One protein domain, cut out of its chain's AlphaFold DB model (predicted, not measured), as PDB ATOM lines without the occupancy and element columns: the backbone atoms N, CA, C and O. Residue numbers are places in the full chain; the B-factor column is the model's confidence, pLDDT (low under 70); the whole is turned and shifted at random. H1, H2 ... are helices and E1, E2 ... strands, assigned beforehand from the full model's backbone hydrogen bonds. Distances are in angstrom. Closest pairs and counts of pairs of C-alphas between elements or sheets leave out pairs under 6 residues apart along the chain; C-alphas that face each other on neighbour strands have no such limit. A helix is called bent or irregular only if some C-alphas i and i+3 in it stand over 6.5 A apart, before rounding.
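This is residues 7 to 154 of the 309 residues of an uncharacterized protein of Streptococcus hyointestinalis (UniProt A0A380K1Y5). A twisted sheet of five strands has the long helix H1 along one face, over E2 and E3, and H2 on the other face, where H4 crosses H2 at nearly a right angle. H3 lies off to one side, away from the sheet, and long loops join it to H2 and to H4. The printed part has 148 residues, with four named helices and six named strands in the order E1 E2 H1 E3 E4 E5 H2 H3 H4 E6; the sheet's order is E1 E2 E3 E4 E5 and it is mixed, with E2 and E3 parallel and the other neighbours antiparallel. The class is mixed, helices and strands. The whole is compact, with a radius of gyration of the C-alphas of 15.3 A, and the C-alphas span 44 by 35 by 29 A.

Start at the sheet's edge strand E1, residues 7 to 11, which forms a hairpin with E2, residues 14 to 22; N 9 and O 16 are 2.9 A apart, within hydrogen-bond range. Beside E2 runs E3, residues 50 to 56, parallel to it at 17 degrees, with N 54 and O 19 at 2.8 A. E4, residues 63 to 67, is the antiparallel neighbour of E3, with N 64 and O 55 at 2.8 A. The other edge strand, E5, residues 70 to 74, is antiparallel to E4, with N 70 and O 67 at 2.8 A. E3, E4 and E5 form a meander, each strand the antiparallel neighbour of the one before. From edge to edge the strands' lines turn by 71 degrees. Now look at H1, residues 27 to 42, which is on the sheet at a height of 9.7 A, over E2 and E3; on the local plane it stands at 11 degrees to E3, along the strands. The closest C-alphas of H1 and E3 are those of Asn 41 and Phe 51, 6.6 A apart. E2, H1 and E3 form a strand-helix-strand unit, two parallel strands with a helix between, and its crossover is right-handed. H1 is irregular, with C-alphas 28 and 31 at 7.8 A, and has a kink of 30 degrees near residue 34. H2, residues 76 to 88, is on the opposite face, and this gives three layers, helices on both faces of a sheet; its closest C-alphas to E4 are those of Phe 79 and Phe 63, 6.9 A apart. With residues 80 to 84 alone H2 touches H4, residues 135 to 144, about perpendicular at 88 degrees; the closest C-alphas, of Ser 80 and Val 141, are 5.5 A apart. H4 only grazes the sheet, with its residues 135 to 138. H3, residues 109 to 119, is not on the sheet and touches no helix. E6, residues 152 to 154, pairs with no named strand; its closest C-alpha to E1 is that of Asp 153, 4.6 A from that of Arg 7. In H2, H3 and H4 every O i to N i+4 pair is within hydrogen-bond range; in H1 10 of 12 are.

Find C-alpha 7 at (81.602, -10.815, 0.928), where E1 begins. E2 runs 26.3 A from C-alpha 14 to C-alpha 22, and E3 19.6 A from C-alpha 50 to C-alpha 56. H1 begins at C-alpha 27, (79.560, -24.833, -13.638), and is 22.9 A long; H2 is 17.9 A, H3 15.2 A and H4 14.5 A. E1 and E4 are each 13.1 A long, E5 12.8 A. E6, 7.0 A long, ends at C-alpha 154, (74.646, -8.448, 1.502).

The two C-alphas farthest apart are those of Ser 94 and Glu 124, 44.7 A, while the first and last printed C-alphas are 7.4 A apart. The printed part has no cut. The links H2 to H3, residues 89 to 108, and H3 to H4, residues 120 to 134, are long. The mean pLDDT of the printed part is 87.5, and residues 91 to 108 are under 70.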
ATOM      1  N   ARG A   7      80.879 -11.531  -0.114       93.00
ATOM      2  CA  ARG A   7      81.602 -10.815   0.928       93.00
ATOM      3  C   ARG A   7      82.015  -9.423   0.483       93.00
ATOM      4  O   ARG A   7      82.574  -9.207  -0.584       93.00
ATOM      5  N   MET A   8      81.860  -8.485   1.399       93.81
ATOM      6  CA  MET A   8      82.444  -7.156   1.371       93.81
ATOM      7  C   MET A   8      83.265  -6.921   2.635       93.81
ATOM      8  O   MET A   8      83.049  -7.552   3.675       93.81
ATOM      9  N   GLN A   9      84.215  -5.996   2.575       92.38
ATOM     10  CA  GLN A   9      84.932  -5.538   3.761       92.38
ATOM     11  C   GLN A   9      85.442  -4.109   3.598       92.38
ATOM     12  O   GLN A   9      85.764  -3.677   2.493       92.38
ATOM     13  N   PHE A  10      85.576  -3.409   4.723       91.44
ATOM     14  CA  PHE A  10      86.250  -2.116   4.780       91.44
ATOM     15  C   PHE A  10      87.698  -2.278   5.252       91.44
ATOM     16  O   PHE A  10      87.931  -2.795   6.349       91.44
ATOM     17  N   ASN A  11      88.647  -1.797   4.449       90.00
ATOM     18  CA  ASN A  11      90.066  -1.655   4.786       90.00
ATOM     19  C   ASN A  11      90.429  -0.164   4.749       90.00
ATOM     20  O   ASN A  11      90.530   0.439   3.683       90.00
ATOM     21  N   GLY A  12      90.548   0.472   5.911       85.56
ATOM     22  CA  GLY A  12      90.509   1.929   6.000       85.56
ATOM     23  C   GLY A  12      89.212   2.472   5.390       85.56
ATOM     24  O   GLY A  12      88.119   1.996   5.683       85.56
ATOM     25  N   GLU A  13      89.320   3.453   4.510       88.81
ATOM     26  CA  GLU A  13      88.162   4.011   3.800       88.81
ATOM     27  C   GLU A  13      87.762   3.193   2.562       88.81
ATOM     28  O   GLU A  13      86.736   3.480   1.946       88.81
ATOM     29  N   GLN A  14      88.550   2.171   2.206       93.06
ATOM     30  CA  GLN A  14      88.334   1.375   1.004       93.06
ATOM     31  C   GLN A  14      87.272   0.305   1.238       93.06
ATOM     32  O   GLN A  14      87.389  -0.491   2.173       93.06
ATOM     33  N   LEU A  15      86.276   0.248   0.358       94.69
ATOM     34  CA  LEU A  15      85.310  -0.838   0.285       94.69
ATOM     35  C   LEU A  15      85.758  -1.853  -0.771       94.69
ATOM     36  O   LEU A  15      85.860  -1.528  -1.953       94.69
ATOM     37  N   ILE A  16      85.993  -3.088  -0.338       95.31
ATOM     38  CA  ILE A  16      86.438  -4.189  -1.196       95.31
ATOM     39  C   ILE A  16      85.325  -5.230  -1.279       95.31
ATOM     40  O   ILE A  16      84.804  -5.640  -0.238       95.31
ATOM     41  N   ALA A  17      85.003  -5.676  -2.491       96.06
ATOM     42  CA  ALA A  17      84.083  -6.783  -2.742       96.06
ATOM     43  C   ALA A  17      84.833  -8.062  -3.142       96.06
ATOM     44  O   ALA A  17      85.894  -8.017  -3.769       96.06
ATOM     45  N   PHE A  18      84.261  -9.207  -2.785       96.44
ATOM     46  CA  PHE A  18      84.748 -10.534  -3.126       96.44
ATOM     47  C   PHE A  18      83.591 -11.360  -3.662       96.44
ATOM     48  O   PHE A  18      82.511 -11.369  -3.071       96.44
ATOM     49  N   GLU A  19      83.869 -12.070  -4.741       96.69
ATOM     50  CA  GLU A  19      82.974 -13.051  -5.336       96.69
ATOM     51  C   GLU A  19      83.690 -14.396  -5.369       96.69
ATOM     52  O   GLU A  19      84.835 -14.474  -5.831       96.69
ATOM     53  N   PHE A  20      83.037 -15.442  -4.878       96.19
ATOM     54  CA  PHE A  20      83.573 -16.792  -4.833       96.19
ATOM     55  C   PHE A  20      82.859 -17.657  -5.869       96.19
ATOM     56  O   PHE A  20      81.651 -17.591  -6.022       96.19
ATOM     57  N   TYR A  21      83.617 -18.475  -6.595       96.62
ATOM     58  CA  TYR A  21      83.057 -19.385  -7.590       96.62
ATOM     59  C   TYR A  21      83.734 -20.749  -7.520       96.62
ATOM     60  O   TYR A  21      84.916 -20.906  -7.862       96.62
ATOM     61  N   ASN A  22      82.962 -21.746  -7.097       96.31
ATOM     62  CA  ASN A  22      83.372 -23.138  -7.088       96.31
ATOM     63  C   ASN A  22      83.177 -23.741  -8.485       96.31
ATOM     64  O   ASN A  22      82.080 -24.152  -8.870       96.31
ATOM     65  N   ILE A  23      84.266 -23.831  -9.254       95.44
ATOM     66  CA  ILE A  23      84.210 -24.168 -10.686       95.44
ATOM     67  C   ILE A  23      83.685 -25.583 -10.967       95.44
ATOM     68  O   ILE A  23      83.225 -25.864 -12.074       95.44
ATOM     69  N   ASP A  24      83.767 -26.482  -9.985       94.31
ATOM     70  CA  ASP A  24      83.320 -27.867 -10.132       94.31
ATOM     71  C   ASP A  24      81.839 -28.022  -9.757       94.31
ATOM     72  O   ASP A  24      81.128 -28.833 -10.356       94.31
ATOM     73  N   LYS A  25      81.363 -27.240  -8.779       92.94
ATOM     74  CA  LYS A  25      79.990 -27.309  -8.267       92.94
ATOM     75  C   LYS A  25      79.028 -26.443  -9.076       92.94
ATOM     76  O   LYS A  25      77.921 -26.875  -9.389       92.94
ATOM     77  N   GLU A  26      79.464 -25.246  -9.450       93.31
ATOM     78  CA  GLU A  26      78.608 -24.175  -9.965       93.31
ATOM     79  C   GLU A  26      78.695 -23.980 -11.477       93.31
ATOM     80  O   GLU A  26      78.136 -23.033 -12.019       93.31
ATOM     81  N   LYS A  27      79.329 -24.914 -12.190       92.44
ATOM     82  CA  LYS A  27      79.560 -24.833 -13.638       92.44
ATOM     83  C   LYS A  27      78.315 -24.497 -14.470       92.44
ATOM     84  O   LYS A  27      78.415 -23.814 -15.482       92.44
ATOM     85  N   LYS A  28      77.131 -24.968 -14.068       93.06
ATOM     86  CA  LYS A  28      75.870 -24.654 -14.769       93.06
ATOM     87  C   LYS A  28      75.460 -23.177 -14.671       93.06
ATOM     88  O   LYS A  28      74.746 -22.700 -15.540       93.06
ATOM     89  N   ASN A  29      75.937 -22.465 -13.652       95.19
ATOM     90  CA  ASN A  29      75.666 -21.049 -13.418       95.19
ATOM     91  C   ASN A  29      76.751 -20.139 -14.028       95.19
ATOM     92  O   ASN A  29      76.682 -18.926 -13.853       95.19
ATOM     93  N   GLU A  30      77.741 -20.690 -14.746       94.75
ATOM     94  CA  GLU A  30      78.931 -19.962 -15.217       94.75
ATOM     95  C   GLU A  30      78.588 -18.679 -15.983       94.75
ATOM     96  O   GLU A  30      79.172 -17.636 -15.709       94.75
ATOM     97  N   LEU A  31      77.610 -18.719 -16.895       95.69
ATOM     98  CA  LEU A  31      77.210 -17.537 -17.669       95.69
ATOM     99  C   LEU A  31      76.671 -16.410 -16.779       95.69
ATOM    100  O   LEU A  31      77.071 -15.261 -16.944       95.69
ATOM    101  N   TYR A  32      75.809 -16.742 -15.813       96.69
ATOM    102  CA  TYR A  32      75.273 -15.774 -14.854       96.69
ATOM    103  C   TYR A  32      76.384 -15.194 -13.969       96.69
ATOM    104  O   TYR A  32      76.428 -13.988 -13.741       96.69
ATOM    105  N   ILE A  33      77.305 -16.041 -13.498       96.19
ATOM    106  CA  ILE A  33      78.424 -15.625 -12.645       96.19
ATOM    107  C   ILE A  33      79.371 -14.699 -13.411       96.19
ATOM    108  O   ILE A  33      79.793 -13.682 -12.869       96.19
ATOM    109  N   LEU A  34      79.680 -14.998 -14.676       95.31
ATOM    110  CA  LEU A  34      80.513 -14.128 -15.507       95.31
ATOM    111  C   LEU A  34      79.845 -12.768 -15.750       95.31
ATOM    112  O   LEU A  34      80.509 -11.746 -15.607       95.31
ATOM    113  N   GLU A  35      78.537 -12.731 -16.020       96.94
ATOM    114  CA  GLU A  35      77.809 -11.462 -16.156       96.94
ATOM    115  C   GLU A  35      77.794 -10.669 -14.838       96.94
ATOM    116  O   GLU A  35      78.069  -9.467 -14.827       96.94
ATOM    117  N   LYS A  36      77.571 -11.341 -13.701       96.31
ATOM    118  CA  LYS A  36      77.677 -10.744 -12.359       96.31
ATOM    119  C   LYS A  36      79.071 -10.156 -12.113       96.31
ATOM    120  O   LYS A  36      79.183  -9.037 -11.617       96.31
ATOM    121  N   VAL A  37      80.128 -10.880 -12.479       96.44
ATOM    122  CA  VAL A  37      81.530 -10.450 -12.359       96.44
ATOM    123  C   VAL A  37      81.827  -9.240 -13.243       96.44
ATOM    124  O   VAL A  37      82.485  -8.306 -12.784       96.44
ATOM    125  N   ASP A  38      81.326  -9.206 -14.477       96.06
ATOM    126  CA  ASP A  38      81.469  -8.046 -15.365       96.06
ATOM    127  C   ASP A  38      80.783  -6.809 -14.770       96.06
ATOM    128  O   ASP A  38      81.359  -5.715 -14.736       96.06
ATOM    129  N   VAL A  39      79.585  -6.990 -14.207       96.31
ATOM    130  CA  VAL A  39      78.866  -5.924 -13.505       96.31
ATOM    131  C   VAL A  39      79.627  -5.462 -12.259       96.31
ATOM    132  O   VAL A  39      79.797  -4.259 -12.074       96.31
ATOM    133  N   LEU A  40      80.136  -6.371 -11.424       96.00
ATOM    134  CA  LEU A  40      80.936  -6.030 -10.238       96.00
ATOM    135  C   LEU A  40      82.217  -5.270 -10.603       96.00
ATOM    136  O   LEU A  40      82.519  -4.254  -9.978       96.00
ATOM    137  N   ASN A  41      82.921  -5.694 -11.657       95.44
ATOM    138  CA  ASN A  41      84.077  -4.970 -12.186       95.44
ATOM    139  C   ASN A  41      83.709  -3.547 -12.625       95.44
ATOM    140  O   ASN A  41      84.460  -2.614 -12.346       95.44
ATOM    141  N   SER A  42      82.546  -3.356 -13.259       94.56
ATOM    142  CA  SER A  42      82.085  -2.026 -13.687       94.56
ATOM    143  C   SER A  42      81.762  -1.074 -12.526       94.56
ATOM    144  O   SER A  42      81.710   0.137 -12.723       94.56
ATOM    145  N   LEU A  43      81.548  -1.609 -11.318       95.19
ATOM    146  CA  LEU A  43      81.244  -0.842 -10.106       95.19
ATOM    147  C   LEU A  43      82.497  -0.444  -9.312       95.19
ATOM    148  O   LEU A  43      82.401   0.342  -8.356       95.19
ATOM    149  N   VAL A  44      83.664  -0.961  -9.702       94.75
ATOM    150  CA  VAL A  44      84.958  -0.483  -9.211       94.75
ATOM    151  C   VAL A  44      85.144   0.958  -9.688       94.75
ATOM    152  O   VAL A  44      84.831   1.282 -10.826       94.75
ATOM    153  N   GLU A  45      85.598   1.837  -8.797       88.31
ATOM    154  CA  GLU A  45      85.685   3.301  -8.974       88.31
ATOM    155  C   GLU A  45      84.336   4.046  -8.983       88.31
ATOM    156  O   GLU A  45      84.325   5.277  -8.950       88.31
ATOM    157  N   ILE A  46      83.200   3.336  -8.933       91.81
ATOM    158  CA  ILE A  46      81.876   3.935  -8.689       91.81
ATOM    159  C   ILE A  46      81.541   3.907  -7.196       91.81
ATOM    160  O   ILE A  46      81.168   4.928  -6.624       91.81
ATOM    161  N   GLY A  47      81.671   2.740  -6.565       92.75
ATOM    162  CA  GLY A  47      81.436   2.581  -5.125       92.75
ATOM    163  C   GLY A  47      82.370   1.580  -4.452       92.75
ATOM    164  O   GLY A  47      82.661   1.732  -3.263       92.75
ATOM    165  N   PHE A  48      82.887   0.607  -5.208       95.56
ATOM    166  CA  PHE A  48      83.966  -0.267  -4.756       95.56
ATOM    167  C   PHE A  48      85.326   0.340  -5.089       95.56
ATOM    168  O   PHE A  48      85.529   0.895  -6.166       95.56
ATOM    169  N   ASP A  49      86.278   0.203  -4.176       95.62
ATOM    170  CA  ASP A  49      87.673   0.587  -4.407       95.62
ATOM    171  C   ASP A  49      88.449  -0.561  -5.062       95.62
ATOM    172  O   ASP A  49      89.370  -0.341  -5.855       95.62
ATOM    173  N   ASP A  50      88.051  -1.796  -4.745       95.56
ATOM    174  CA  ASP A  50      88.651  -2.995  -5.300       95.56
ATOM    175  C   ASP A  50      87.667  -4.171  -5.344       95.56
ATOM    176  O   ASP A  50      86.713  -4.240  -4.564       95.56
ATOM    177  N   PHE A  51      87.920  -5.112  -6.250       96.94
ATOM    178  CA  PHE A  51      87.102  -6.309  -6.424       96.94
ATOM    179  C   PHE A  51      87.976  -7.532  -6.709       96.94
ATOM    180  O   PHE A  51      88.888  -7.476  -7.536       96.94
ATOM    181  N   TYR A  52      87.701  -8.637  -6.019       97.62
ATOM    182  CA  TYR A  52      88.398  -9.908  -6.200       97.62
ATOM    183  C   TYR A  52      87.418 -10.996  -6.620       97.62
ATOM    184  O   TYR A  52      86.528 -11.363  -5.854       97.62
ATOM    185  N   PHE A  53      87.638 -11.560  -7.803       97.94
ATOM    186  CA  PHE A  53      86.958 -12.769  -8.241       97.94
ATOM    187  C   PHE A  53      87.824 -13.988  -7.915       97.94
ATOM    188  O   PHE A  53      88.929 -14.143  -8.440       97.94
ATOM    189  N   ILE A  54      87.339 -14.835  -7.011       98.19
ATOM    190  CA  ILE A  54      88.056 -15.981  -6.456       98.19
ATOM    191  C   ILE A  54      87.431 -17.255  -7.004       98.19
ATOM    192  O   ILE A  54      86.367 -17.693  -6.574       98.19
ATOM    193  N   LYS A  55      88.139 -17.892  -7.929       97.75
ATOM    194  CA  LYS A  55      87.750 -19.185  -8.487       97.75
ATOM    195  C   LYS A  55      88.513 -20.292  -7.808       97.75
ATOM    196  O   LYS A  55      89.720 -20.161  -7.601       97.75
ATOM    197  N   TYR A  56      87.850 -21.397  -7.521       97.81
ATOM    198  CA  TYR A  56      88.498 -22.504  -6.839       97.81
ATOM    199  C   TYR A  56      87.867 -23.843  -7.191       97.81
ATOM    200  O   TYR A  56      86.705 -23.920  -7.587       97.81
ATOM    201  N   LYS A  57      88.668 -24.902  -7.071       96.75
ATOM    202  CA  LYS A  57      88.193 -26.281  -7.187       96.75
ATOM    203  C   LYS A  57      87.546 -26.750  -5.895       96.75
ATOM    204  O   LYS A  57      88.001 -26.384  -4.813       96.75
ATOM    205  N   ASN A  58      86.566 -27.639  -6.000       94.25
ATOM    206  CA  ASN A  58      85.818 -28.148  -4.849       94.25
ATOM    207  C   ASN A  58      86.695 -28.916  -3.842       94.25
ATOM    208  O   ASN A  58      86.358 -29.013  -2.669       94.25
ATOM    209  N   ASP A  59      87.820 -29.473  -4.294       95.25
ATOM    210  CA  ASP A  59      88.809 -30.151  -3.449       95.25
ATOM    211  C   ASP A  59      89.886 -29.208  -2.879       95.25
ATOM    212  O   ASP A  59      90.839 -29.673  -2.254       95.25
ATOM    213  N   TYR A  60      89.764 -27.898  -3.126       95.56
ATOM    214  CA  TYR A  60      90.735 -26.865  -2.762       95.56
ATOM    215  C   TYR A  60      92.158 -27.113  -3.290       95.56
ATOM    216  O   TYR A  60      93.122 -26.543  -2.780       95.56
ATOM    217  N   SER A  61      92.318 -27.927  -4.337       96.56
ATOM    218  CA  SER A  61      93.634 -28.187  -4.933       96.56
ATOM    219  C   SER A  61      94.207 -26.977  -5.670       96.56
ATOM    220  O   SER A  61      95.406 -26.943  -5.950       96.56
ATOM    221  N   LYS A  62      93.358 -26.006  -6.036       97.94
ATOM    222  CA  LYS A  62      93.748 -24.885  -6.886       97.94
ATOM    223  C   LYS A  62      92.816 -23.687  -6.762       97.94
ATOM    224  O   LYS A  62      91.595 -23.858  -6.751       97.94
ATOM    225  N   PHE A  63      93.412 -22.497  -6.765       98.44
ATOM    226  CA  PHE A  63      92.731 -21.209  -6.708       98.44
ATOM    227  C   PHE A  63      93.221 -20.293  -7.830       98.44
ATOM    228  O   PHE A  63      94.401 -20.294  -8.180       98.44
ATOM    229  N   TRP A  64      92.323 -19.469  -8.359       98.06
ATOM    230  CA  TRP A  64      92.649 -18.371  -9.261       98.06
ATOM    231  C   TRP A  64      91.998 -17.103  -8.746       98.06
ATOM    232  O   TRP A  64      90.773 -17.024  -8.664       98.06
ATOM    233  N   ILE A  65      92.824 -16.115  -8.429       97.69
ATOM    234  CA  ILE A  65      92.363 -14.807  -7.986       97.69
ATOM    235  C   ILE A  65      92.536 -13.825  -9.127       97.69
ATOM    236  O   ILE A  65      93.642 -13.629  -9.640       97.69
ATOM    237  N   GLU A  66      91.427 -13.216  -9.512       97.06
ATOM    238  CA  GLU A  66      91.364 -12.194 -10.542       97.06
ATOM    239  C   GLU A  66      91.001 -10.854  -9.908       97.06
ATOM    240  O   GLU A  66      90.060 -10.746  -9.123       97.06
ATOM    241  N   ASN A  67      91.792  -9.834 -10.227       93.50
ATOM    242  CA  ASN A  67      91.625  -8.472  -9.745       93.50
ATOM    243  C   ASN A  67      92.089  -7.503 -10.833       93.50
ATOM    244  O   ASN A  67      93.275  -7.481 -11.181       93.50
ATOM    245  N   LYS A  68      91.165  -6.704 -11.377       82.56
ATOM    246  CA  LYS A  68      91.425  -5.795 -12.505       82.56
ATOM    247  C   LYS A  68      92.105  -6.546 -13.665       82.56
ATOM    248  O   LYS A  68      91.482  -7.365 -14.325       82.56
ATOM    249  N   ASN A  69      93.406  -6.323 -13.868       79.12
ATOM    250  CA  ASN A  69      94.209  -6.949 -14.928       79.12
ATOM    251  C   ASN A  69      95.190  -8.014 -14.411       79.12
ATOM    252  O   ASN A  69      96.056  -8.479 -15.153       79.12
ATOM    253  N   LYS A  70      95.120  -8.360 -13.124       91.81
ATOM    254  CA  LYS A  70      95.978  -9.366 -12.504       91.81
ATOM    255  C   LYS A  70      95.200 -10.656 -12.344       91.81
ATOM    256  O   LYS A  70      94.105 -10.667 -11.794       91.81
ATOM    257  N   LYS A  71      95.822 -11.742 -12.783       95.44
ATOM    258  CA  LYS A  71      95.381 -13.103 -12.519       95.44
ATOM    259  C   LYS A  71      96.530 -13.846 -11.870       95.44
ATOM    260  O   LYS A  71      97.610 -13.931 -12.454       95.44
ATOM    261  N   ILE A  72      96.300 -14.337 -10.663       97.06
ATOM    262  CA  ILE A  72      97.293 -15.075  -9.890       97.06
ATOM    263  C   ILE A  72      96.707 -16.438  -9.562       97.06
ATOM    264  O   ILE A  72      95.522 -16.570  -9.261       97.06
ATOM    265  N   GLU A  73      97.545 -17.453  -9.679       97.88
ATOM    266  CA  GLU A  73      97.227 -18.818  -9.305       97.88
ATOM    267  C   GLU A  73      97.847 -19.104  -7.940       97.88
ATOM    268  O   GLU A  73      98.993 -18.719  -7.710       97.88
ATOM    269  N   TYR A  74      97.086 -19.757  -7.066       98.06
ATOM    270  CA  TYR A  74      97.533 -20.148  -5.735       98.06
ATOM    271  C   TYR A  74      97.231 -21.620  -5.468       98.06
ATOM    272  O   TYR A  74      96.200 -22.151  -5.906       98.06
ATOM    273  N   ASP A  75      98.102 -22.262  -4.696       97.81
ATOM    274  CA  ASP A  75      97.724 -23.438  -3.920       97.81
ATOM    275  C   ASP A  75      96.932 -23.048  -2.654       97.81
ATOM    276  O   ASP A  75      96.681 -21.872  -2.371       97.81
ATOM    277  N   TYR A  76      96.496 -24.042  -1.879       96.50
ATOM    278  CA  TYR A  76      95.715 -23.795  -0.669       96.50
ATOM    279  C   TYR A  76      96.464 -22.996   0.408       96.50
ATOM    280  O   TYR A  76      95.854 -22.171   1.092       96.50
ATOM    281  N   GLN A  77      97.765 -23.232   0.593       96.19
ATOM    282  CA  GLN A  77      98.553 -22.540   1.616       96.19
ATOM    283  C   GLN A  77      98.774 -21.080   1.226       96.19
ATOM    284  O   GLN A  77      98.592 -20.188   2.059       96.19
ATOM    285  N   GLU A  78      99.105 -20.835  -0.039       97.56
ATOM    286  CA  GLU A  78      99.275 -19.493  -0.588       97.56
ATOM    287  C   GLU A  78      97.962 -18.703  -0.530       97.56
ATOM    288  O   GLU A  78      97.947 -17.579  -0.019       97.56
ATOM    289  N   PHE A  79      96.846 -19.312  -0.957       97.44
ATOM    290  CA  PHE A  79      95.516 -18.710  -0.855       97.44
ATOM    291  C   PHE A  79      95.172 -18.372   0.596       97.44
ATOM    292  O   PHE A  79      94.744 -17.256   0.891       97.44
ATOM    293  N   SER A  80      95.386 -19.319   1.513       96.06
ATOM    294  CA  SER A  80      95.085 -19.133   2.931       96.06
ATOM    295  C   SER A  80      95.875 -17.964   3.511       96.06
ATOM    296  O   SER A  80      95.289 -17.094   4.157       96.06
ATOM    297  N   SER A  81      97.184 -17.898   3.246       95.56
ATOM    298  CA  SER A  81      98.026 -16.787   3.699       95.56
ATOM    299  C   SER A  81      97.518 -15.453   3.154       95.56
ATOM    300  O   SER A  81      97.284 -14.525   3.929       95.56
ATOM    301  N   TRP A  82      97.278 -15.378   1.842       95.88
ATOM    302  CA  TRP A  82      96.767 -14.177   1.185       95.88
ATOM    303  C   TRP A  82      95.424 -13.725   1.775       95.88
ATOM    304  O   TRP A  82      95.259 -12.560   2.143       95.88
ATOM    305  N   PHE A  83      94.467 -14.643   1.926       94.88
ATOM    306  CA  PHE A  83      93.133 -14.314   2.420       94.88
ATOM    307  C   PHE A  83      93.159 -13.877   3.886       94.88
ATOM    308  O   PHE A  83      92.434 -12.966   4.285       94.88
ATOM    309  N   ILE A  84      94.016 -14.492   4.705       92.62
ATOM    310  CA  ILE A  84      94.206 -14.108   6.106       92.62
ATOM    311  C   ILE A  84      94.775 -12.696   6.215       92.62
ATOM    312  O   ILE A  84      94.306 -11.928   7.060       92.62
ATOM    313  N   ASP A  85      95.737 -12.336   5.367       92.75
ATOM    314  CA  ASP A  85      96.292 -10.983   5.330       92.75
ATOM    315  C   ASP A  85      95.226  -9.964   4.907       92.75
ATOM    316  O   ASP A  85      95.044  -8.947   5.583       92.75
ATOM    317  N   MET A  86      94.430 -10.286   3.880       91.38
ATOM    318  CA  MET A  86      93.293  -9.464   3.449       91.38
ATOM    319  C   MET A  86      92.245  -9.293   4.553       91.38
ATOM    320  O   MET A  86      91.776  -8.181   4.792       91.38
ATOM    321  N   ASN A  87      91.885 -10.370   5.254       90.12
ATOM    322  CA  ASN A  87      90.936 -10.323   6.363       90.12
ATOM    323  C   ASN A  87      91.495  -9.454   7.504       90.12
ATOM    324  O   ASN A  87      90.806  -8.574   8.012       90.12
ATOM    325  N   LYS A  88      92.770  -9.630   7.875       88.31
ATOM    326  CA  LYS A  88      93.432  -8.845   8.933       88.31
ATOM    327  C   LYS A  88      93.614  -7.369   8.586       88.31
ATOM    328  O   LYS A  88      93.854  -6.591   9.508       88.31
ATOM    329  N   ALA A  89      93.525  -6.963   7.325       86.50
ATOM    330  CA  ALA A  89      93.577  -5.553   6.954       86.50
ATOM    331  C   ALA A  89      92.290  -4.789   7.332       86.50
ATOM    332  O   ALA A  89      92.302  -3.565   7.403       86.50
ATOM    333  N   ALA A  90      91.190  -5.485   7.630       80.31
ATOM    334  CA  ALA A  90      89.916  -4.843   7.932       80.31
ATOM    335  C   ALA A  90      89.927  -4.004   9.230       80.31
ATOM    336  O   ALA A  90      90.567  -4.356  10.227       80.31
ATOM    337  N   ASN A  91      89.150  -2.915   9.232       62.81
ATOM    338  CA  ASN A  91      89.133  -1.924  10.321       62.81
ATOM    339  C   ASN A  91      88.579  -2.444  11.652       62.81
ATOM    340  O   ASN A  91      89.073  -2.092  12.722       62.81
ATOM    341  N   ASN A  92      87.525  -3.261  11.610       60.72
ATOM    342  CA  ASN A  92      86.670  -3.486  12.778       60.72
ATOM    343  C   ASN A  92      86.978  -4.806  13.487       60.72
ATOM    344  O   ASN A  92      86.154  -5.722  13.568       60.72
ATOM    345  N   LYS A  93      88.188  -4.893  14.047       64.12
ATOM    346  CA  LYS A  93      88.662  -6.117  14.708       64.12
ATOM    347  C   LYS A  93      88.023  -6.395  16.067       64.12
ATOM    348  O   LYS A  93      87.863  -7.549  16.443       64.12
ATOM    349  N   SER A  94      87.655  -5.350  16.805       52.91
ATOM    350  CA  SER A  94      87.265  -5.442  18.219       52.91
ATOM    351  C   SER A  94      85.831  -5.915  18.472       52.91
ATOM    352  O   SER A  94      85.510  -6.248  19.608       52.91
ATOM    353  N   MET A  95      84.967  -5.948  17.452       51.47
ATOM    354  CA  MET A  95      83.534  -6.259  17.609       51.47
ATOM    355  C   MET A  95      82.983  -7.179  16.517       51.47
ATOM    356  O   MET A  95      81.776  -7.232  16.278       51.47
ATOM    357  N   SER A  96      83.877  -7.897  15.846       53.06
ATOM    358  CA  SER A  96      83.491  -8.882  14.845       53.06
ATOM    359  C   SER A  96      82.969 -10.154  15.498       53.06
ATOM    360  O   SER A  96      83.404 -10.542  16.585       53.06
ATOM    361  N   LYS A  97      82.012 -10.801  14.831       53.81
ATOM    362  CA  LYS A  97      81.431 -12.049  15.319       53.81
ATOM    363  C   LYS A  97      82.518 -13.130  15.409       53.81
ATOM    364  O   LYS A  97      83.330 -13.242  14.484       53.81
ATOM    365  N   PRO A  98      82.542 -13.941  16.481       48.91
ATOM    366  CA  PRO A  98      83.423 -15.098  16.547       48.91
ATOM    367  C   PRO A  98      83.196 -16.033  15.350       48.91
ATOM    368  O   PRO A  98      82.073 -16.162  14.849       48.91
ATOM    369  N   LEU A  99      84.258 -16.722  14.918       45.47
ATOM    370  CA  LEU A  99      84.155 -17.866  14.006       45.47
ATOM    371  C   LEU A  99      83.080 -18.839  14.518       45.47
ATOM    372  O   LEU A  99      83.181 -19.317  15.645       45.47
ATOM    373  N   GLY A 100      82.065 -19.123  13.698       37.47
ATOM    374  CA  GLY A 100      80.964 -20.035  14.046       37.47
ATOM    375  C   GLY A 100      79.589 -19.386  14.238       37.47
ATOM    376  O   GLY A 100      78.599 -20.105  14.247       37.47
ATOM    377  N   GLU A 101      79.472 -18.050  14.297       43.22
ATOM    378  CA  GLU A 101      78.158 -17.391  14.109       43.22
ATOM    379  C   GLU A 101      77.729 -17.317  12.632       43.22
ATOM    380  O   GLU A 101      76.586 -16.980  12.312       43.22
ATOM    381  N   ALA A 102      78.659 -17.620  11.725       46.75
ATOM    382  CA  ALA A 102      78.396 -17.809  10.313       46.75
ATOM    383  C   ALA A 102      77.607 -19.119  10.137       46.75
ATOM    384  O   ALA A 102      78.124 -20.182  10.476       46.75
ATOM    385  N   ARG A 103      76.353 -18.995   9.675       48.53
ATOM    386  CA  ARG A 103      75.290 -20.016   9.528       48.53
ATOM    387  C   ARG A 103      75.785 -21.478   9.602       48.53
ATOM    388  O   ARG A 103      76.651 -21.869   8.829       48.53
ATOM    389  N   GLU A 104      75.203 -22.300  10.481       40.56
ATOM    390  CA  GLU A 104      75.447 -23.762  10.513       40.56
ATOM    391  C   GLU A 104      74.891 -24.496   9.273       40.56
ATOM    392  O   GLU A 104      75.248 -25.647   9.045       40.56
ATOM    393  N   GLY A 105      74.038 -23.845   8.469       48.78
ATOM    394  CA  GLY A 105      73.510 -24.370   7.206       48.78
ATOM    395  C   GLY A 105      73.877 -23.477   6.019       48.78
ATOM    396  O   GLY A 105      73.793 -22.253   6.122       48.78
ATOM    397  N   ASP A 106      74.258 -24.107   4.909       48.00
ATOM    398  CA  ASP A 106      74.973 -23.486   3.783       48.00
ATOM    399  C   ASP A 106      74.110 -22.760   2.736       48.00
ATOM    400  O   ASP A 106      74.634 -22.388   1.698       48.00
ATOM    401  N   PHE A 107      72.816 -22.503   2.957       54.12
ATOM    402  CA  PHE A 107      71.987 -21.934   1.882       54.12
ATOM    403  C   PHE A 107      70.991 -20.877   2.366       54.12
ATOM    404  O   PHE A 107      70.131 -21.145   3.213       54.12
ATOM    405  N   ASP A 108      71.073 -19.662   1.804       61.97
ATOM    406  CA  ASP A 108      69.945 -18.728   1.816       61.97
ATOM    407  C   ASP A 108      68.963 -19.087   0.701       61.97
ATOM    408  O   ASP A 108      68.947 -18.495  -0.379       61.97
ATOM    409  N   ASN A 109      68.122 -20.082   0.977       78.75
ATOM    410  CA  ASN A 109      67.104 -20.534   0.030       78.75
ATOM    411  C   ASN A 109      66.162 -19.406  -0.417       78.75
ATOM    412  O   ASN A 109      65.508 -19.544  -1.448       78.75
ATOM    413  N   TYR A 110      66.049 -18.314   0.347       88.38
ATOM    414  CA  TYR A 110      65.140 -17.228   0.011       88.38
ATOM    415  C   TYR A 110      65.725 -16.327  -1.084       88.38
ATOM    416  O   TYR A 110      65.065 -16.134  -2.106       88.38
ATOM    417  N   SER A 111      66.972 -15.860  -0.936       91.00
ATOM    418  CA  SER A 111      67.662 -15.090  -1.986       91.00
ATOM    419  C   SER A 111      67.833 -15.905  -3.267       91.00
ATOM    420  O   SER A 111      67.511 -15.418  -4.348       91.00
ATOM    421  N   ALA A 112      68.262 -17.168  -3.147       92.06
ATOM    422  CA  ALA A 112      68.440 -18.055  -4.296       92.06
ATOM    423  C   ALA A 112      67.131 -18.258  -5.071       92.06
ATOM    424  O   ALA A 112      67.125 -18.197  -6.299       92.06
ATOM    425  N   LYS A 113      66.007 -18.447  -4.364       92.25
ATOM    426  CA  LYS A 113      64.688 -18.566  -4.994       92.25
ATOM    427  C   LYS A 113      64.315 -17.297  -5.762       92.25
ATOM    428  O   LYS A 113      63.975 -17.399  -6.932       92.25
ATOM    429  N   ILE A 114      64.420 -16.128  -5.126       94.00
ATOM    430  CA  ILE A 114      64.099 -14.842  -5.766       94.00
ATOM    431  C   ILE A 114      64.929 -14.652  -7.037       94.00
ATOM    432  O   ILE A 114      64.390 -14.312  -8.086       94.00
ATOM    433  N   LEU A 115      66.239 -14.881  -6.958       95.19
ATOM    434  CA  LEU A 115      67.131 -14.688  -8.097       95.19
ATOM    435  C   LEU A 115      66.869 -15.709  -9.212       95.19
ATOM    436  O   LEU A 115      66.855 -15.325 -10.380       95.19
ATOM    437  N   ASN A 116      66.587 -16.972  -8.879       94.62
ATOM    438  CA  ASN A 116      66.140 -17.959  -9.864       94.62
ATOM    439  C   ASN A 116      64.854 -17.485 -10.561       94.62
ATOM    440  O   ASN A 116      64.813 -17.450 -11.786       94.62
ATOM    441  N   ASP A 117      63.838 -17.043  -9.816       93.75
ATOM    442  CA  ASP A 117      62.565 -16.576 -10.386       93.75
ATOM    443  C   ASP A 117      62.743 -15.310 -11.262       93.75
ATOM    444  O   ASP A 117      62.049 -15.121 -12.269       93.75
ATOM    445  N   LEU A 118      63.705 -14.441 -10.928       94.44
ATOM    446  CA  LEU A 118      64.038 -13.253 -11.721       94.44
ATOM    447  C   LEU A 118      64.785 -13.586 -13.020       94.44
ATOM    448  O   LEU A 118      64.461 -12.998 -14.057       94.44
ATOM    449  N   TYR A 119      65.757 -14.505 -12.966       95.56
ATOM    450  CA  TYR A 119      66.774 -14.688 -14.010       95.56
ATOM    451  C   TYR A 119      66.686 -15.999 -14.787       95.56
ATOM    452  O   TYR A 119      67.273 -16.091 -15.863       95.56
ATOM    453  N   GLN A 120      65.911 -16.987 -14.340       93.06
ATOM    454  CA  GLN A 120      65.685 -18.224 -15.095       93.06
ATOM    455  C   GLN A 120      65.203 -17.990 -16.545       93.06
ATOM    456  O   GLN A 120      65.639 -18.734 -17.424       93.06
ATOM    457  N   PRO A 121      64.376 -16.966 -16.863       93.12
ATOM    458  CA  PRO A 121      64.022 -16.665 -18.255       93.12
ATOM    459  C   PRO A 121      65.196 -16.203 -19.134       93.12
ATOM    460  O   PRO A 121      65.076 -16.230 -20.357       93.12
ATOM    461  N   LEU A 122      66.294 -15.742 -18.528       94.00
ATOM    462  CA  LEU A 122      67.479 -15.208 -19.208       94.00
ATOM    463  C   LEU A 122      68.641 -16.211 -19.228       94.00
ATOM    464  O   LEU A 122      69.417 -16.226 -20.181       94.00
ATOM    465  N   PHE A 123      68.734 -17.071 -18.213       94.56
ATOM    466  CA  PHE A 123      69.786 -18.072 -18.067       94.56
ATOM    467  C   PHE A 123      69.165 -19.464 -17.943       94.56
ATOM    468  O   PHE A 123      68.691 -19.876 -16.880       94.56
ATOM    469  N   GLU A 124      69.162 -20.205 -19.051       91.81
ATOM    470  CA  GLU A 124      68.612 -21.559 -19.091       91.81
ATOM    471  C   GLU A 124      69.357 -22.487 -18.119       91.81
ATOM    472  O   GLU A 124      70.584 -22.572 -18.127       91.81
ATOM    473  N   GLY A 125      68.607 -23.202 -17.277       90.56
ATOM    474  CA  GLY A 125      69.177 -24.151 -16.316       90.56
ATOM    475  C   GLY A 125      69.853 -23.517 -15.095       90.56
ATOM    476  O   GLY A 125      70.460 -24.258 -14.316       90.56
ATOM    477  N   LEU A 126      69.726 -22.194 -14.912       94.81
ATOM    478  CA  LEU A 126      70.190 -21.487 -13.720       94.81
ATOM    479  C   LEU A 126      69.626 -22.135 -12.455       94.81
ATOM    480  O   LEU A 126      68.425 -22.392 -12.343       94.81
ATOM    481  N   ASP A 127      70.509 -22.379 -11.496       93.75
ATOM    482  CA  ASP A 127      70.133 -22.874 -10.184       93.75
ATOM    483  C   ASP A 127      71.081 -22.306  -9.134       93.75
ATOM    484  O   ASP A 127      72.133 -22.867  -8.833       93.75
ATOM    485  N   LEU A 128      70.685 -21.187  -8.546       92.50
ATOM    486  CA  LEU A 128      71.434 -20.525  -7.484       92.50
ATOM    487  C   LEU A 128      71.290 -21.220  -6.123       92.50
ATOM    488  O   LEU A 128      71.890 -20.781  -5.152       92.50
ATOM    489  N   SER A 129      70.538 -22.325  -6.020       88.69
ATOM    490  CA  SER A 129      70.485 -23.104  -4.774       88.69
ATOM    491  C   SER A 129      71.741 -23.947  -4.540       88.69
ATOM    492  O   SER A 129      71.891 -24.518  -3.465       88.69
ATOM    493  N   ILE A 130      72.635 -24.048  -5.529       88.50
ATOM    494  CA  ILE A 130      73.918 -24.752  -5.399       88.50
ATOM    495  C   ILE A 130      75.107 -23.823  -5.122       88.50
ATOM    496  O   ILE A 130      76.190 -24.339  -4.838       88.50
ATOM    497  N   ASP A 131      74.899 -22.507  -5.175       84.69
ATOM    498  CA  ASP A 131      75.896 -21.491  -4.820       84.69
ATOM    499  C   ASP A 131      76.337 -21.691  -3.362       84.69
ATOM    500  O   ASP A 131      75.504 -21.789  -2.458       84.69
ATOM    501  N   ASP A 132      77.642 -21.858  -3.143       79.31
ATOM    502  CA  ASP A 132      78.221 -22.036  -1.807       79.31
ATOM    503  C   ASP A 132      78.817 -20.763  -1.209       79.31
ATOM    504  O   ASP A 132      79.323 -20.839  -0.084       79.31
ATOM    505  N   ASN A 133      78.777 -19.645  -1.950       83.75
ATOM    506  CA  ASN A 133      79.271 -18.306  -1.615       83.75
ATOM    507  C   ASN A 133      80.652 -18.279  -0.930       83.75
ATOM    508  O   ASN A 133      80.980 -17.367  -0.164       83.75
ATOM    509  N   GLY A 134      81.471 -19.315  -1.149       89.38
ATOM    510  CA  GLY A 134      82.759 -19.495  -0.483       89.38
ATOM    511  C   GLY A 134      82.693 -19.657   1.042       89.38
ATOM    512  O   GLY A 134      83.742 -19.631   1.691       89.38
ATOM    513  N   LEU A 135      81.517 -19.831   1.662       87.12
ATOM    514  CA  LEU A 135      81.386 -19.851   3.127       87.12
ATOM    515  C   LEU A 135      82.184 -20.982   3.777       87.12
ATOM    516  O   LEU A 135      82.847 -20.758   4.795       87.12
ATOM    517  N   GLY A 136      82.130 -22.184   3.194       88.69
ATOM    518  CA  GLY A 136      82.913 -23.337   3.648       88.69
ATOM    519  C   GLY A 136      84.414 -23.051   3.594       88.69
ATOM    520  O   GLY A 136      85.105 -23.162   4.608       88.69
ATOM    521  N   LEU A 137      84.891 -22.561   2.446       92.38
ATOM    522  CA  LEU A 137      86.287 -22.185   2.222       92.38
ATOM    523  C   LEU A 137      86.772 -21.142   3.238       92.38
ATOM    524  O   LEU A 137      87.812 -21.321   3.875       92.38
ATOM    525  N   ILE A 138      86.010 -20.061   3.423       91.50
ATOM    526  CA  ILE A 138      86.347 -18.981   4.358       91.50
ATOM    527  C   ILE A 138      86.431 -19.520   5.789       91.50
ATOM    528  O   ILE A 138      87.374 -19.192   6.513       91.50
ATOM    529  N   LYS A 139      85.463 -20.345   6.212       88.75
ATOM    530  CA  LYS A 139      85.475 -20.968   7.543       88.75
ATOM    531  C   LYS A 139      86.726 -21.817   7.737       88.75
ATOM    532  O   LYS A 139      87.376 -21.679   8.774       88.75
ATOM    533  N   ASP A 140      87.074 -22.649   6.760       90.62
ATOM    534  CA  ASP A 140      88.228 -23.544   6.843       90.62
ATOM    535  C   ASP A 140      89.543 -22.763   6.970       90.62
ATOM    536  O   ASP A 140      90.326 -23.012   7.892       90.62
ATOM    537  N   VAL A 141      89.743 -21.755   6.118       92.25
ATOM    538  CA  VAL A 141      90.941 -20.897   6.110       92.25
ATOM    539  C   VAL A 141      91.088 -20.126   7.422       92.25
ATOM    540  O   VAL A 141      92.149 -20.112   8.048       92.25
ATOM    541  N   LEU A 142      90.010 -19.487   7.880       90.00
ATOM    542  CA  LEU A 142      90.048 -18.660   9.082       90.00
ATOM    543  C   LEU A 142      90.203 -19.494  10.362       90.00
ATOM    544  O   LEU A 142      90.897 -19.072  11.295       90.00
ATOM    545  N   LYS A 143      89.609 -20.695  10.410       88.00
ATOM    546  CA  LYS A 143      89.712 -21.613  11.553       88.00
ATOM    547  C   LYS A 143      91.139 -22.109  11.766       88.00
ATOM    548  O   LYS A 143      91.557 -22.219  12.917       88.00
ATOM    549  N   GLN A 144      91.906 -22.342  10.700       83.31
ATOM    550  CA  GLN A 144      93.305 -22.782  10.804       83.31
ATOM    551  C   GLN A 144      94.195 -21.808  11.583       83.31
ATOM    552  O   GLN A 144      95.108 -22.238  12.281       83.31
ATOM    553  N   GLN A 145      93.909 -20.506  11.506       80.50
ATOM    554  CA  GLN A 145      94.653 -19.460  12.219       80.50
ATOM    555  C   GLN A 145      93.882 -18.870  13.410       80.50
ATOM    556  O   GLN A 145      94.293 -17.843  13.963       80.50
ATOM    557  N   ASN A 146      92.755 -19.486  13.791       83.38
ATOM    558  CA  ASN A 146      91.865 -19.013  14.851       83.38
ATOM    559  C   ASN A 146      91.501 -17.514  14.700       83.38
ATOM    560  O   ASN A 146      91.565 -16.747  15.662       83.38
ATOM    561  N   GLN A 147      91.193 -17.074  13.472       81.88
ATOM    562  CA  GLN A 147      90.923 -15.668  13.137       81.88
ATOM    563  C   GLN A 147      89.422 -15.413  12.948       81.88
ATOM    564  O   GLN A 147      88.816 -16.064  12.104       81.88
ATOM    565  N   PRO A 148      88.796 -14.438  13.626       83.06
ATOM    566  CA  PRO A 148      87.419 -14.068  13.306       83.06
ATOM    567  C   PRO A 148      87.308 -13.504  11.879       83.06
ATOM    568  O   PRO A 148      88.294 -13.059  11.279       83.06
ATOM    569  N   THR A 149      86.094 -13.521  11.328       82.19
ATOM    570  CA  THR A 149      85.806 -12.865  10.046       82.19
ATOM    571  C   THR A 149      85.499 -11.392  10.280       82.19
ATOM    572  O   THR A 149      84.682 -11.062  11.136       82.19
ATOM    573  N   TYR A 150      86.140 -10.514   9.513       84.44
ATOM    574  CA  TYR A 150      85.924  -9.064   9.586       84.44
ATOM    575  C   TYR A 150      85.132  -8.513   8.387       84.44
ATOM    576  O   TYR A 150      84.901  -7.307   8.293       84.44
ATOM    577  N   GLY A 151      84.733  -9.391   7.461       87.88
ATOM    578  CA  GLY A 151      83.861  -9.063   6.336       87.88
ATOM    579  C   GLY A 151      82.378  -9.193   6.684       87.88
ATOM    580  O   GLY A 151      82.007  -9.736   7.726       87.88
ATOM    581  N   PHE A 152      81.533  -8.703   5.786       89.12
ATOM    582  CA  PHE A 152      80.078  -8.779   5.858       89.12
ATOM    583  C   PHE A 152      79.509  -9.080   4.472       89.12
ATOM    584  O   PHE A 152      80.087  -8.688   3.468       89.12
ATOM    585  N   ASP A 153      78.387  -9.776   4.426       88.75
ATOM    586  CA  ASP A 153      77.632 -10.110   3.222       88.75
ATOM    587  C   ASP A 153      76.460  -9.136   3.026       88.75
ATOM    588  O   ASP A 153      75.996  -8.509   3.986       88.75
ATOM    589  N   SER A 154      75.963  -9.031   1.791       88.75
ATOM    590  CA  SER A 154      74.646  -8.448   1.502       88.75
ATOM    591  C   SER A 154      73.764  -9.474   0.810       88.75
ATOM    592  O   SER A 154      74.190 -10.070  -0.182       88.75
TER     593      SER A 154